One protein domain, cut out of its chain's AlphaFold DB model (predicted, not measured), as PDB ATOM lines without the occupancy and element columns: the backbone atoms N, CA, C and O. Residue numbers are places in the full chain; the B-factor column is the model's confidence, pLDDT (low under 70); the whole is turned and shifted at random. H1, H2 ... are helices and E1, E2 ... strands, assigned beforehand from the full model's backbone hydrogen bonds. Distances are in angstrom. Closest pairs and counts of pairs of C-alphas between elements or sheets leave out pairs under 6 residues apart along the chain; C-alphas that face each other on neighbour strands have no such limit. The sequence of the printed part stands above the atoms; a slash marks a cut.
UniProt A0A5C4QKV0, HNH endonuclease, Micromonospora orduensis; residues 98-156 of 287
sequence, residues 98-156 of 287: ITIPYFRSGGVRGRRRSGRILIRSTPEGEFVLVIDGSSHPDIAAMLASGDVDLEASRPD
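AT A GLANCE: This is residues 98 to 156 of the 287 residues of the protein "HNH endonuclease" of Micromonospora orduensis (UniProt A0A5C4QKV0). Two antiparallel two-stranded ribbons, E1 with E4 and the hairpin E2 and E3, make an open V, meeting where the start of E1 comes near the start of E2. The short helix H1 packs by Met 142 near the end of E1, toward the far end of the first ribbon. The printed part has 59 residues, with one named helix and four named strands in the order E1 E2 E3 H1 E4; the class is mostly strand. It is compact, with a radius of gyration of the C-alphas of 11.9 A and spans of 35 by 27 by 17 A.

HOW THE PARTS SIT: E1, residues 98 to 105, bends by 57 degrees at residue 101. Its residues 102 to 103 pair antiparallel with residues 112 to 113. E2, residues 116 to 121, comes closest to E1 at the C-alphas of Thr 99 and Arg 116, 4.9 A apart. E2 and E3, residues 127 to 132, form a hairpin at 150 degrees, with N 128 and O 120 within hydrogen-bond range at 2.7 A. H1, residues 139 to 144, has every O i to N i+4 pair within hydrogen-bond range; its closest C-alphas to E1 are Met 142 and Ser 105, 5.5 A apart. E4, residues 147 to 153, is antiparallel to E1 at 153 degrees, with N 102 and O 151 within range at 2.7 A. E3 and E4 are apart, as are E2 and E4.

IN THESE COORDINATES: E1 begins at C-alpha 98, (33.947, 44.177, -27.362), and is 19.0 A long. E2 measures 16.5 A, E3 15.5 A and H1 8.5 A. E4 measures 19.8 A and ends at C-alpha 153, (39.768, 44.224, -26.693).

THE WHOLE: The C-alphas farthest apart, Arg 109 and Pro 123, are 36.5 A apart. The printed part has no cut and no long link. Mean pLDDT of the printed part is 91.1, and no printed residue is under 70.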
ATOM      1  N   ILE A  98      32.703  44.387 -28.092       91.81
ATOM      2  CA  ILE A  98      33.947  44.177 -27.362       91.81
ATOM      3  C   ILE A  98      34.328  42.697 -27.486       91.81
ATOM      4  O   ILE A  98      33.520  41.797 -27.231       91.81
ATOM      5  N   THR A  99      35.577  42.429 -27.846       90.12
ATOM      6  CA  THR A  99      36.083  41.092 -28.149       90.12
ATOM      7  C   THR A  99      36.992  40.564 -27.041       90.12
ATOM      8  O   THR A  99      37.569  41.311 -26.255       90.12
ATOM      9  N   ILE A 100      37.096  39.233 -26.967       86.69
ATOM     10  CA  ILE A 100      37.960  38.509 -26.018       86.69
ATOM     11  C   ILE A 100      37.798  38.961 -24.540       86.69
ATOM     12  O   ILE A 100      38.796  39.191 -23.859       86.69
ATOM     13  N   PRO A 101      36.565  39.086 -24.018       92.12
ATOM     14  CA  PRO A 101      36.357  39.529 -22.645       92.12
ATOM     15  C   PRO A 101      36.746  38.462 -21.617       92.12
ATOM     16  O   PRO A 101      36.381  37.283 -21.730       92.12
ATOM     17  N   TYR A 102      37.441  38.914 -20.580       95.12
ATOM     18  CA  TYR A 102      37.763  38.180 -19.371       95.12
ATOM     19  C   TYR A 102      37.243  38.929 -18.148       95.12
ATOM     20  O   TYR A 102      37.521  40.112 -17.975       95.12
ATOM     21  N   PHE A 103      36.549  38.203 -17.278       95.00
ATOM     22  CA  PHE A 103      36.036  38.702 -16.009       95.00
ATOM     23  C   PHE A 103      36.866  38.170 -14.842       95.00
ATOM     24  O   PHE A 103      37.286  37.004 -14.853       95.00
ATOM     25  N   ARG A 104      37.080  39.012 -13.829       94.88
ATOM     26  CA  ARG A 104      37.627  38.651 -12.512       94.88
ATOM     27  C   ARG A 104      36.775  39.292 -11.425       94.88
ATOM     28  O   ARG A 104      36.350  40.426 -11.584       94.88
ATOM     29  N   SER A 105      36.563  38.591 -10.319       93.50
ATOM     30  CA  SER A 105      35.861  39.127  -9.148       93.50
ATOM     31  C   SER A 105      36.549  38.658  -7.871       93.50
ATOM     32  O   SER A 105      37.252  37.645  -7.892       93.50
ATOM     33  N   GLY A 106      36.322  39.353  -6.756       89.94
ATOM     34  CA  GLY A 106      36.802  38.900  -5.446       89.94
ATOM     35  C   GLY A 106      36.125  37.606  -4.975       89.94
ATOM     36  O   GLY A 106      36.751  36.799  -4.295       89.94
ATOM     37  N   GLY A 107      34.869  37.381  -5.380       85.69
ATOM     38  CA  GLY A 107      34.060  36.232  -4.954       85.69
ATOM     39  C   GLY A 107      34.337  34.920  -5.695       85.69
ATOM     40  O   GLY A 107      33.954  33.858  -5.213       85.69
ATOM     41  N   VAL A 108      35.010  34.957  -6.852       90.69
ATOM     42  CA  VAL A 108      35.316  33.759  -7.655       90.69
ATOM     43  C   VAL A 108      36.773  33.771  -8.099       90.69
ATOM     44  O   VAL A 108      37.220  34.668  -8.815       90.69
ATOM     45  N   ARG A 109      37.519  32.722  -7.735       91.50
ATOM     46  CA  ARG A 109      38.955  32.631  -8.025       91.50
ATOM     47  C   ARG A 109      39.253  32.502  -9.528       91.50
ATOM     48  O   ARG A 109      38.794  31.584 -10.218       91.50
ATOM     49  N   GLY A 110      40.161  33.360  -9.996       92.25
ATOM     50  CA  GLY A 110      40.740  33.328 -11.342       92.25
ATOM     51  C   GLY A 110      39.929  34.099 -12.385       92.25
ATOM     52  O   GLY A 110      38.843  34.594 -12.111       92.25
ATOM     53  N   ARG A 111      40.466  34.201 -13.609       94.44
ATOM     54  CA  ARG A 111      39.769  34.853 -14.732       94.44
ATOM     55  C   ARG A 111      38.874  33.873 -15.483       94.44
ATOM     56  O   ARG A 111      39.250  32.709 -15.631       94.44
ATOM     57  N   ARG A 112      37.735  34.335 -16.000       96.44
ATOM     58  CA  ARG A 112      36.839  33.548 -16.866       96.44
ATOM     59  C   ARG A 112      36.525  34.289 -18.151       96.44
ATOM     60  O   ARG A 112      36.350  35.498 -18.139       96.44
ATOM     61  N   ARG A 113      36.470  33.550 -19.256       94.50
ATOM     62  CA  ARG A 113      36.177  34.090 -20.585       94.50
ATOM     63  C   ARG A 113      34.680  34.008 -20.874       94.50
ATOM     64  O   ARG A 113      34.055  32.993 -20.558       94.50
ATOM     65  N   SER A 114      34.133  35.027 -21.529       94.00
ATOM     66  CA  SER A 114      32.797  34.960 -22.132       94.00
ATOM     67  C   SER A 114      32.844  34.983 -23.660       94.00
ATOM     68  O   SER A 114      33.900  35.164 -24.278       94.00
ATOM     69  N   GLY A 115      31.672  34.830 -24.278       92.44
ATOM     70  CA  GLY A 115      31.431  35.306 -25.635       92.44
ATOM     71  C   GLY A 115      31.690  36.809 -25.722       92.44
ATOM     72  O   GLY A 115      31.880  37.467 -24.701       92.44
ATOM     73  N   ARG A 116      31.729  37.363 -26.931       93.50
ATOM     74  CA  ARG A 116      31.919  38.812 -27.107       93.50
ATOM     75  C   ARG A 116      30.792  39.587 -26.414       93.50
ATOM     76  O   ARG A 116      29.712  39.043 -26.203       93.50
ATOM     77  N   ILE A 117      31.040  40.841 -26.075       93.81
ATOM     78  CA  ILE A 117      30.053  41.698 -25.416       93.81
ATOM     79  C   ILE A 117      29.578  42.726 -26.429       93.81
ATOM     80  O   ILE A 117      30.385  43.466 -26.971       93.81
ATOM     81  N   LEU A 118      28.283  42.775 -26.690       93.31
ATOM     82  CA  LEU A 118      27.661  43.787 -27.527       93.31
ATOM     83  C   LEU A 118      27.330  45.004 -26.666       93.31
ATOM     84  O   LEU A 118      26.713  44.852 -25.610       93.31
ATOM     85  N   ILE A 119      27.707  46.192 -27.122       91.38
ATOM     86  CA  ILE A 119      27.320  47.449 -26.487       91.38
ATOM     87  C   ILE A 119      25.998  47.900 -27.109       91.38
ATOM     88  O   ILE A 119      25.849  47.977 -28.331       91.38
ATOM     89  N   ARG A 120      24.993  48.146 -26.275       91.56
ATOM     90  CA  ARG A 120      23.705  48.726 -26.670       91.56
ATOM     91  C   ARG A 120      23.447  49.964 -25.834       91.56
ATOM     92  O   ARG A 120      24.022  50.090 -24.764       91.56
ATOM     93  N   SER A 121      22.611  50.866 -26.325       90.69
ATOM     94  CA  SER A 121      22.201  52.054 -25.580       90.69
ATOM     95  C   SER A 121      20.687  52.122 -25.450       90.69
ATOM     96  O   SER A 121      19.963  51.768 -26.395       90.69
ATOM     97  N   THR A 122      20.219  52.574 -24.292       88.38
ATOM     98  CA  THR A 122      18.818  52.927 -24.058       88.38
ATOM     99  C   THR A 122      18.488  54.272 -24.719       88.38
ATOM    100  O   THR A 122      19.403  54.999 -25.125       88.38
ATOM    101  N   PRO A 123      17.200  54.623 -24.904       85.19
ATOM    102  CA  PRO A 123      16.809  55.969 -25.330       85.19
ATOM    103  C   PRO A 123      17.353  57.085 -24.428       85.19
ATOM    104  O   PRO A 123      17.603  58.181 -24.919       85.19
ATOM    105  N   GLU A 124      17.567  56.795 -23.145       85.38
ATOM    106  CA  GLU A 124      18.055  57.724 -22.122       85.38
ATOM    107  C   GLU A 124      19.588  57.871 -22.118       85.38
ATOM    108  O   GLU A 124      20.124  58.659 -21.342       85.38
ATOM    109  N   GLY A 125      20.303  57.133 -22.977       82.31
ATOM    110  CA  GLY A 125      21.764  57.203 -23.101       82.31
ATOM    111  C   GLY A 125      22.535  56.260 -22.171       82.31
ATOM    112  O   GLY A 125      23.764  56.306 -22.126       82.31
ATOM    113  N   GLU A 126      21.852  55.371 -21.447       85.75
ATOM    114  CA  GLU A 126      22.514  54.348 -20.635       85.75
ATOM    115  C   GLU A 126      23.071  53.243 -21.535       85.75
ATOM    116  O   GLU A 126      22.406  52.801 -22.472       85.75
ATOM    117  N   PHE A 127      24.277  52.748 -21.243       86.50
ATOM    118  CA  PHE A 127      24.838  51.616 -21.979       86.50
ATOM    119  C   PHE A 127      24.481  50.281 -21.318       86.50
ATOM    120  O   PHE A 127      24.521  50.124 -20.099       86.50
ATOM    121  N   VAL A 128      24.207  49.276 -22.145       88.31
ATOM    122  CA  VAL A 128      23.909  47.901 -21.749       88.31
ATOM    123  C   VAL A 128      24.915  46.966 -22.410       88.31
ATOM    124  O   VAL A 128      25.143  47.023 -23.620       88.31
ATOM    125  N   LEU A 129      25.517  46.091 -21.606       90.19
ATOM    126  CA  LEU A 129      26.473  45.085 -22.056       90.19
ATOM    127  C   LEU A 129      25.765  43.736 -22.221       90.19
ATOM    128  O   LEU A 129      25.353  43.120 -21.241       90.19
ATOM    129  N   VAL A 130      25.646  43.255 -23.459       90.88
ATOM    130  CA  VAL A 130      24.977  41.984 -23.776       90.88
ATOM    131  C   VAL A 130      26.015  40.933 -24.155       90.88
ATOM    132  O   VAL A 130      26.712  41.077 -25.156       90.88
ATOM    133  N   ILE A 131      26.118  39.848 -23.384       91.81
ATOM    134  CA  ILE A 131      27.011  38.731 -23.722       91.81
ATOM    135  C   ILE A 131      26.419  37.951 -24.903       91.81
ATOM    136  O   ILE A 131      25.331  37.388 -24.809       91.81
ATOM    137  N   ASP A 132      27.163  37.888 -26.005       90.44
ATOM    138  CA  ASP A 132      26.806  37.162 -27.221       90.44
ATOM    139  C   ASP A 132      27.735  35.960 -27.444       90.44
ATOM    140  O   ASP A 132      28.933  36.078 -27.740       90.44
ATOM    141  N   GLY A 133      27.156  34.767 -27.305       87.75
ATOM    142  CA  GLY A 133      27.841  33.483 -27.399       87.75
ATOM    143  C   GLY A 133      27.987  32.777 -26.050       87.75
ATOM    144  O   GLY A 133      27.389  33.154 -25.050       87.75
ATOM    145  N   SER A 134      28.784  31.711 -26.034       88.88
ATOM    146  CA  SER A 134      28.990  30.879 -24.845       88.88
ATOM    147  C   SER A 134      29.766  31.622 -23.760       88.88
ATOM    148  O   SER A 134      30.851  32.140 -24.029       88.88
ATOM    149  N   SER A 135      29.277  31.596 -22.526       92.38
ATOM    150  CA  SER A 135      29.981  32.090 -21.342       92.38
ATOM    151  C   SER A 135      30.349  30.951 -20.398       92.38
ATOM    152  O   SER A 135      29.617  29.972 -20.281       92.38
ATOM    153  N   HIS A 136      31.472  31.094 -19.692       93.81
ATOM    154  CA  HIS A 136      31.774  30.232 -18.553       93.81
ATOM    155  C   HIS A 136      30.659  30.330 -17.487       93.81
ATOM    156  O   HIS A 136      30.233  31.451 -17.194       93.81
ATOM    157  N   PRO A 137      30.210  29.213 -16.878       92.38
ATOM    158  CA  PRO A 137      29.098  29.206 -15.918       92.38
ATOM    159  C   PRO A 137      29.309  30.152 -14.725       92.38
ATOM    160  O   PRO A 137      28.396  30.882 -14.350       92.38
ATOM    161  N   ASP A 138      30.534  30.225 -14.195       94.25
ATOM    162  CA  ASP A 138      30.865  31.109 -13.067       94.25
ATOM    163  C   ASP A 138      30.677  32.614 -13.334       94.25
ATOM    164  O   ASP A 138      30.674  33.391 -12.383       94.25
ATOM    165  N   ILE A 139      30.536  33.064 -14.590       92.44
ATOM    166  CA  ILE A 139      30.399  34.502 -14.886       92.44
ATOM    167  C   ILE A 139      29.151  35.086 -14.222       92.44
ATOM    168  O   ILE A 139      29.209  36.206 -13.726       92.44
ATOM    169  N   ALA A 140      28.051  34.334 -14.138       89.94
ATOM    170  CA  ALA A 140      26.851  34.809 -13.450       89.94
ATOM    171  C   ALA A 140      27.133  35.112 -11.966       89.94
ATOM    172  O   ALA A 140      26.745  36.167 -11.469       89.94
ATOM    173  N   ALA A 141      27.875  34.234 -11.284       90.31
ATOM    174  CA  ALA A 141      28.288  34.439  -9.897       90.31
ATOM    175  C   ALA A 141      29.297  35.595  -9.753       90.31
ATOM    176  O   ALA A 141      29.214  36.362  -8.798       90.31
ATOM    177  N   MET A 142      30.213  35.761 -10.716       93.31
ATOM    178  CA  MET A 142      31.142  36.899 -10.744       93.31
ATOM    179  C   MET A 142      30.400  38.234 -10.841       93.31
ATOM    180  O   MET A 142      30.687  39.145 -10.071       93.31
ATOM    181  N   LEU A 143      29.431  38.344 -11.752       91.25
ATOM    182  CA  LEU A 143      28.626  39.556 -11.922       91.25
ATOM    183  C   LEU A 143      27.743  39.828 -10.692       91.25
ATOM    184  O   LEU A 143      27.593  40.974 -10.288       91.25
ATOM    185  N   ALA A 144      27.217  38.781 -10.052       88.25
ATOM    186  CA  ALA A 144      26.413  38.907  -8.835       88.25
ATOM    187  C   ALA A 144      27.207  39.401  -7.609       88.25
ATOM    188  O   ALA A 144      26.598  39.831  -6.634       88.25
ATOM    189  N   SER A 145      28.546  39.360  -7.643       86.31
ATOM    190  CA  SER A 145      29.391  39.832  -6.535       86.31
ATOM    191  C   SER A 145      29.450  41.359  -6.384       86.31
ATOM    192  O   SER A 145      30.014  41.847  -5.408       86.31
ATOM    193  N   GLY A 146      28.878  42.115  -7.327       85.00
ATOM    194  CA  GLY A 146      28.826  43.577  -7.297       85.00
ATOM    195  C   GLY A 146      30.044  44.247  -7.931       85.00
ATOM    196  O   GLY A 146      29.873  45.149  -8.734       85.00
ATOM    197  N   ASP A 147      31.261  43.762  -7.686       90.19
ATOM    198  CA  ASP A 147      32.477  44.347  -8.267       90.19
ATOM    199  C   ASP A 147      33.199  43.356  -9.182       90.19
ATOM    200  O   ASP A 147      33.626  42.276  -8.754       90.19
ATOM    201  N   VAL A 148      33.391  43.739 -10.447       93.38
ATOM    202  CA  VAL A 148      34.063  42.892 -11.437       93.38
ATOM    203  C   VAL A 148      35.067  43.682 -12.274       93.38
ATOM    204  O   VAL A 148      34.779  44.770 -12.767       93.38
ATOM    205  N   ASP A 149      36.249  43.112 -12.482       94.00
ATOM    206  CA  ASP A 149      37.212  43.621 -13.453       94.00
ATOM    207  C   ASP A 149      36.954  42.976 -14.818       94.00
ATOM    208  O   ASP A 149      36.901  41.747 -14.941       94.00
ATOM    209  N   LEU A 150      36.836  43.813 -15.847       94.12
ATOM    210  CA  LEU A 150      36.731  43.441 -17.251       94.12
ATOM    211  C   LEU A 150      38.045  43.766 -17.975       94.12
ATOM    212  O   LEU A 150      38.407  44.935 -18.132       94.12
ATOM    213  N   GLU A 151      38.718  42.724 -18.461       94.75
ATOM    214  CA  GLU A 151      39.809  42.809 -19.439       94.75
ATOM    215  C   GLU A 151      39.259  42.411 -20.813       94.75
ATOM    216  O   GLU A 151      38.725  41.314 -20.966       94.75
ATOM    217  N   ALA A 152      39.379  43.267 -21.824       93.50
ATOM    218  CA  ALA A 152      38.878  42.969 -23.163       93.50
ATOM    219  C   ALA A 152      39.596  43.762 -24.267       93.50
ATOM    220  O   ALA A 152      40.443  44.610 -23.994       93.50
ATOM    221  N   SER A 153      39.239  43.515 -25.525       91.25
ATOM    222  CA  SER A 153      39.768  44.224 -26.693       91.25
ATOM    223  C   SER A 153      38.644  44.875 -27.496       91.25
ATOM    224  O   SER A 153      37.508  44.407 -27.507       91.25
ATOM    225  N   ARG A 154      38.961  45.963 -28.200       90.81
ATOM    226  CA  ARG A 154      38.097  46.490 -29.264       90.81
ATOM    227  C   ARG A 154      38.496  45.873 -30.610       90.81
ATOM    228  O   ARG A 154      39.622  45.387 -30.726       90.81
ATOM    229  N   PRO A 155      37.599  45.874 -31.608       91.50
ATOM    230  CA  PRO A 155      37.946  45.489 -32.968       91.50
ATOM    231  C   PRO A 155      39.096  46.355 -33.474       91.50
ATOM    232  O   PRO A 155      39.108  47.569 -33.252       91.50
ATOM    233  N   ASP A 156      40.071  45.725 -34.123       91.94
ATOM    234  CA  ASP A 156      41.260  46.438 -34.583       91.94
ATOM    235  C   ASP A 156      40.923  47.345 -35.772       91.94
ATOM    236  O   ASP A 156      40.377  46.884 -36.781       91.94
TER     237      ASP A 156